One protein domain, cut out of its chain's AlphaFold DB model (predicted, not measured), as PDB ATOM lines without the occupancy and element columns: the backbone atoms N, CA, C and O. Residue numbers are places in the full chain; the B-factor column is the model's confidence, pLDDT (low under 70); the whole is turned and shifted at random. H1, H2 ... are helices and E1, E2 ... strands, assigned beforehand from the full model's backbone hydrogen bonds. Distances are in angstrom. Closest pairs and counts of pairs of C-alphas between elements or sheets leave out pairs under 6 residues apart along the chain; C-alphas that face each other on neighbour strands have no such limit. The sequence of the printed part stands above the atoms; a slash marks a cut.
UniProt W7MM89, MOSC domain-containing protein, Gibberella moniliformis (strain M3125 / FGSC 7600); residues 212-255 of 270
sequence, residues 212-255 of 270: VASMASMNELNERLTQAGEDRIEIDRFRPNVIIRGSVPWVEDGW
ATOM      1  N   VAL A 212      -2.044  44.002 -17.163       96.94
ATOM      2  CA  VAL A 212      -2.365  44.945 -16.087       96.94
ATOM      3  C   VAL A 212      -2.361  44.185 -14.765       96.94
ATOM      4  O   VAL A 212      -2.841  43.054 -14.720       96.94
ATOM      5  N   ALA A 213      -1.814  44.780 -13.709       97.31
ATOM      6  CA  ALA A 213      -1.866  44.216 -12.364       97.31
ATOM      7  C   ALA A 213      -2.048  45.311 -11.310       97.31
ATOM      8  O   ALA A 213      -1.562  46.430 -11.473       97.31
ATOM      9  N   SER A 214      -2.725  44.971 -10.217       97.69
ATOM     10  CA  SER A 214      -3.039  45.890  -9.125       97.69
ATOM     11  C   SER A 214      -2.114  45.709  -7.925       97.69
ATOM     12  O   SER A 214      -1.869  44.585  -7.473       97.69
ATOM     13  N   MET A 215      -1.632  46.819  -7.357       98.19
ATOM     14  CA  MET A 215      -0.910  46.789  -6.081       98.19
ATOM     15  C   MET A 215      -1.817  46.343  -4.927       98.19
ATOM     16  O   MET A 215      -1.335  45.658  -4.026       98.19
ATOM     17  N   ALA A 216      -3.120  46.651  -4.961       97.75
ATOM     18  CA  ALA A 216      -4.076  46.131  -3.979       97.75
ATOM     19  C   ALA A 216      -4.164  44.594  -4.025       97.75
ATOM     20  O   ALA A 216      -4.097  43.950  -2.978       97.75
ATOM     21  N   SER A 217      -4.219  43.997  -5.222       98.31
ATOM     22  CA  SER A 217      -4.187  42.535  -5.408       98.31
ATOM     23  C   SER A 217      -2.865  41.928  -4.944       98.31
ATOM     24  O   SER A 217      -2.846  40.896  -4.273       98.31
ATOM     25  N   MET A 218      -1.744  42.594  -5.238       98.12
ATOM     26  CA  MET A 218      -0.424  42.157  -4.781       98.12
ATOM     27  C   MET A 218      -0.299  42.189  -3.252       98.12
ATOM     28  O   MET A 218       0.287  41.283  -2.656       98.12
ATOM     29  N   ASN A 219      -0.844  43.216  -2.599       98.12
ATOM     30  CA  ASN A 219      -0.833  43.323  -1.142       98.12
ATOM     31  C   ASN A 219      -1.637  42.192  -0.495       98.12
ATOM     32  O   ASN A 219      -1.112  41.522   0.391       98.12
ATOM     33  N   GLU A 220      -2.845  41.926  -0.995       98.38
ATOM     34  CA  GLU A 220      -3.684  40.820  -0.517       98.38
ATOM     35  C   GLU A 220      -2.998  39.458  -0.710       98.38
ATOM     36  O   GLU A 220      -2.946  38.646   0.216       98.38
ATOM     37  N   LEU A 221      -2.382  39.215  -1.873       98.38
ATOM     38  CA  LEU A 221      -1.623  37.985  -2.104       98.38
ATOM     39  C   LEU A 221      -0.469  37.836  -1.101       98.38
ATOM     40  O   LEU A 221      -0.250  36.752  -0.559       98.38
ATOM     41  N   ASN A 222       0.267  38.915  -0.835       98.56
ATOM     42  CA  ASN A 222       1.370  38.903   0.122       98.56
ATOM     43  C   ASN A 222       0.907  38.673   1.569       98.56
ATOM     44  O   ASN A 222       1.647  38.068   2.351       98.56
ATOM     45  N   GLU A 223      -0.299  39.110   1.940       98.50
ATOM     46  CA  GLU A 223      -0.903  38.769   3.232       98.50
ATOM     47  C   GLU A 223      -1.161  37.263   3.339       98.50
ATOM     48  O   GLU A 223      -0.770  36.651   4.335       98.50
ATOM     49  N   ARG A 224      -1.725  36.641   2.293       98.44
ATOM     50  CA  ARG A 224      -1.929  35.183   2.245       98.44
ATOM     51  C   ARG A 224      -0.619  34.397   2.312       98.44
ATOM     52  O   ARG A 224      -0.554  33.410   3.040       98.44
ATOM     53  N   LEU A 225       0.423  34.840   1.604       98.50
ATOM     54  CA  LEU A 225       1.755  34.220   1.673       98.50
ATOM     55  C   LEU A 225       2.322  34.284   3.094       98.50
ATOM     56  O   LEU A 225       2.713  33.262   3.650       98.50
ATOM     57  N   THR A 226       2.258  35.460   3.721       98.38
ATOM     58  CA  THR A 226       2.748  35.654   5.094       98.38
ATOM     59  C   THR A 226       1.997  34.757   6.085       98.38
ATOM     60  O   THR A 226       2.612  34.135   6.948       98.38
ATOM     61  N   GLN A 227       0.670  34.638   5.954       98.44
ATOM     62  CA  GLN A 227      -0.149  33.746   6.791       98.44
ATOM     63  C   GLN A 227       0.191  32.263   6.592       98.44
ATOM     64  O   GLN A 227       0.073  31.480   7.533       98.44
ATOM     65  N   ALA A 228       0.624  31.878   5.391       98.31
ATOM     66  CA  ALA A 228       1.091  30.531   5.081       98.31
ATOM     67  C   ALA A 228       2.546  30.262   5.522       98.31
ATOM     68  O   ALA A 228       3.014  29.135   5.381       98.31
ATOM     69  N   GLY A 229       3.247  31.260   6.076       98.31
ATOM     70  CA  GLY A 229       4.651  31.146   6.484       98.31
ATOM     71  C   GLY A 229       5.656  31.317   5.340       98.31
ATOM     72  O   GLY A 229       6.812  30.939   5.501       98.31
ATOM     73  N   GLU A 230       5.224  31.871   4.208       98.44
ATOM     74  CA  GLU A 230       6.049  32.108   3.023       98.44
ATOM     75  C   GLU A 230       6.547  33.558   2.955       98.44
ATOM     76  O   GLU A 230       5.919  34.488   3.475       98.44
ATOM     77  N   ASP A 231       7.657  33.760   2.245       98.12
ATOM     78  CA  ASP A 231       8.196  35.092   1.984       98.12
ATOM     79  C   ASP A 231       7.278  35.911   1.068       98.12
ATOM     80  O   ASP A 231       6.670  35.414   0.113       98.12
ATOM     81  N   ARG A 232       7.236  37.222   1.320       98.00
ATOM     82  CA  ARG A 232       6.588  38.181   0.420       98.00
ATOM     83  C   ARG A 232       7.307  38.207  -0.926       98.00
ATOM     84  O   ARG A 232       8.526  38.060  -1.009       98.00
ATOM     85  N   ILE A 233       6.549  38.470  -1.981       97.69
ATOM     86  CA  ILE A 233       7.079  38.623  -3.333       97.69
ATOM     87  C   ILE A 233       6.715  39.980  -3.927       97.69
ATOM     88  O   ILE A 233       5.708  40.598  -3.581       97.69
ATOM     89  N   GLU A 234       7.538  40.421  -4.871       96.44
ATOM     90  CA  GLU A 234       7.312  41.656  -5.614       96.44
ATOM     91  C   GLU A 234       6.408  41.428  -6.824       96.44
ATOM     92  O   GLU A 234       6.488  40.388  -7.489       96.44
ATOM     93  N   ILE A 235       5.617  42.446  -7.173       97.06
ATOM     94  CA  ILE A 235       4.710  42.399  -8.332       97.06
ATOM     95  C   ILE A 235       5.457  42.145  -9.652       97.06
ATOM     96  O   ILE A 235       4.920  41.555 -10.590       97.06
ATOM     97  N   ASP A 236       6.741  42.504  -9.702       94.38
ATOM     98  CA  ASP A 236       7.640  42.271 -10.830       94.38
ATOM     99  C   ASP A 236       7.754  40.771 -11.188       94.38
ATOM    100  O   ASP A 236       8.045  40.432 -12.339       94.38
ATOM    101  N   ARG A 237       7.462  39.852 -10.247       94.75
ATOM    102  CA  ARG A 237       7.392  38.403 -10.518       94.75
ATOM    103  C   ARG A 237       6.285  38.025 -11.502       94.75
ATOM    104  O   ARG A 237       6.450  37.059 -12.244       94.75
ATOM    105  N   PHE A 238       5.200  38.795 -11.545       96.50
ATOM    106  CA  PHE A 238       4.078  38.605 -12.475       96.50
ATOM    107  C   PHE A 238       4.319  39.278 -13.826       96.50
ATOM    108  O   PHE A 238       3.586  39.049 -14.785       96.50
ATOM    109  N   ARG A 239       5.384  40.078 -13.916       97.12
ATOM    110  CA  ARG A 239       5.828  40.784 -15.115       97.12
ATOM    111  C   ARG A 239       4.757  41.672 -15.785       97.12
ATOM    112  O   ARG A 239       4.684  41.662 -17.025       97.12
ATOM    113  N   PRO A 240       3.945  42.434 -15.020       98.06
ATOM    114  CA  PRO A 240       2.946  43.329 -15.596       98.06
ATOM    115  C   PRO A 240       3.604  44.471 -16.367       98.06
ATOM    116  O   PRO A 240       4.732  44.866 -16.072       98.06
ATOM    117  N   ASN A 241       2.879  44.988 -17.352       98.25
ATOM    118  CA  ASN A 241       3.237  46.186 -18.102       98.25
ATOM    119  C   ASN A 241       2.674  47.447 -17.452       98.25
ATOM    120  O   ASN A 241       3.361  48.457 -17.375       98.25
ATOM    121  N   VAL A 242       1.423  47.378 -16.999       97.56
ATOM    122  CA  VAL A 242       0.723  48.489 -16.356       97.56
ATOM    123  C   VAL A 242       0.420  48.077 -14.927       97.56
ATOM    124  O   VAL A 242      -0.298  47.104 -14.699       97.56
ATOM    125  N   ILE A 243       0.990  48.799 -13.970       97.94
ATOM    126  CA  ILE A 243       0.732  48.583 -12.556       97.94
ATOM    127  C   ILE A 243      -0.141  49.729 -12.073       97.94
ATOM    128  O   ILE A 243       0.265  50.889 -12.136       97.94
ATOM    129  N   ILE A 244      -1.324  49.392 -11.578       96.69
ATOM    130  CA  ILE A 244      -2.257  50.353 -10.989       96.69
ATOM    131  C   ILE A 244      -2.164  50.325  -9.467       96.69
ATOM    132  O   ILE A 244      -1.760  49.315  -8.875       96.69
ATOM    133  N   ARG A 245      -2.569  51.420  -8.822       96.56
ATOM    134  CA  ARG A 245      -2.692  51.469  -7.365       96.56
ATOM    135  C   ARG A 245      -3.721  50.443  -6.894       96.56
ATOM    136  O   ARG A 245      -3.392  49.620  -6.040       96.56
ATOM    137  N   GLY A 246      -4.908  50.447  -7.496       92.62
ATOM    138  CA  GLY A 246      -5.996  49.565  -7.104       92.62
ATOM    139  C   GLY A 246      -6.667  50.031  -5.817       92.62
ATOM    140  O   GLY A 246      -6.010  50.286  -4.807       92.62
ATOM    141  N   SER A 247      -7.994  50.111  -5.830       87.75
ATOM    142  CA  SER A 247      -8.788  50.400  -4.623       87.75
ATOM    143  C   SER A 247      -9.264  49.135  -3.907       87.75
ATOM    144  O   SER A 247      -9.341  49.106  -2.680       87.75
ATOM    145  N   VAL A 248      -9.562  48.078  -4.665       93.75
ATOM    146  CA  VAL A 248     -10.059  46.793  -4.162       93.75
ATOM    147  C   VAL A 248      -9.230  45.673  -4.798       93.75
ATOM    148  O   VAL A 248      -9.054  45.690  -6.020       93.75
ATOM    149  N   PRO A 249      -8.718  44.702  -4.017       96.81
ATOM    150  CA  PRO A 249      -8.023  43.543  -4.570       96.81
ATOM    151  C   PRO A 249      -8.884  42.799  -5.597       96.81
ATOM    152  O   PRO A 249     -10.073  42.573  -5.369       96.81
ATOM    153  N   TRP A 250      -8.261  42.388  -6.698       95.88
ATOM    154  CA  TRP A 250      -8.815  41.561  -7.777       95.88
ATOM    155  C   TRP A 250      -9.923  42.222  -8.606       95.88
ATOM    156  O   TRP A 250     -10.573  41.563  -9.419       95.88
ATOM    157  N   VAL A 251     -10.160  43.529  -8.438       91.94
ATOM    158  CA  VAL A 251     -11.184  44.248  -9.214       91.94
ATOM    159  C   VAL A 251     -10.865  44.262 -10.713       91.94
ATOM    160  O   VAL A 251     -11.784  44.266 -11.537       91.94
ATOM    161  N   GLU A 252      -9.579  44.215 -11.067       92.62
ATOM    162  CA  GLU A 252      -9.088  44.197 -12.441       92.62
ATOM    163  C   GLU A 252      -9.545  42.967 -13.239       92.62
ATOM    164  O   GLU A 252      -9.721  43.059 -14.454       92.62
ATOM    165  N   ASP A 253      -9.840  41.846 -12.571       93.56
ATOM    166  CA  ASP A 253     -10.320  40.615 -13.217       93.56
ATOM    167  C   ASP A 253     -11.713  40.796 -13.843       93.56
ATOM    168  O   ASP A 253     -12.090  40.105 -14.795       93.56
ATOM    169  N   GLY A 254     -12.499  41.732 -13.302       90.50
ATOM    170  CA  GLY A 254     -13.844  42.051 -13.775       90.50
ATOM    171  C   GLY A 254     -13.879  43.063 -14.921       90.50
ATOM    172  O   GLY A 254     -14.951  43.316 -15.485       90.50
ATOM    173  N   TRP A 255     -12.743  43.671 -15.270       90.38
ATOM    174  CA  TRP A 255     -12.697  44.735 -16.262       90.38
ATOM    175  C   TRP A 255     -12.884  44.198 -17.678       90.38
ATOM    176  O   TRP A 255     -12.178  43.312 -18.150       90.38
TER     177      TRP A 255
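AT A GLANCE: This is residues 212 to 255 of the 270 residues of the protein "MOSC domain-containing protein" of Gibberella moniliformis (strain M3125 / FGSC 7600) (UniProt W7MM89). Two short parallel strands, E1 and E2, lie side by side at one end, and the long helix H1 runs on from E1 and makes the long axis. From the far end of H1 the backbone folds back to H2 and then E2, and small H3 follows near E1, with the printed part ending at Trp 255. The printed part has 44 residues with three named helices and two named strands, in the order E1, H1, H2, E2, H3; its class is mixed, helices and strands, and it is compact, with a radius of gyration of the C-alphas of 10.5 A and spans of 31 by 19 by 14 A.

IN THESE COORDINATES: E1 is residues 212 to 214, 7.1 A, beginning at C-alpha 212 (-2.365, 44.945, -16.087). E2 is 242 to 244, 6.4 A. H1 is 215 to 227, 18.3 A; H2, 235 to 238, and H3, 251 to 254, each span 5.7 A. C-alpha 254 is at (-13.844, 42.051, -13.775).

HOW THE PARTS SIT: E1 and E2 are parallel neighbours at 25 degrees, with N 213 and O 242 2.9 A apart, within hydrogen-bond range. E1, H1 H2, E2 form a strand-helix-strand unit, parallel neighbour strands with helices between, its crossover right-handed. H1 and H2 are close but not clearly touching; their closest C-alphas, Met 218 and Ile 235, are 6.2 A apart. The closest C-alphas of E1 and H3, Ser 214 and Glu 252, are 7.1 A apart. H1 and H3 are only just apart, closest 8.1 A. Every O i to N i+4 pair in H1 is within hydrogen-bond range; H2 and H3 are too short for one.

THE WHOLE: The farthest C-alphas, Gly 229 and Trp 255, are 31.7 A apart. The printed part has no cut and no long link, and no printed residue is under pLDDT 70.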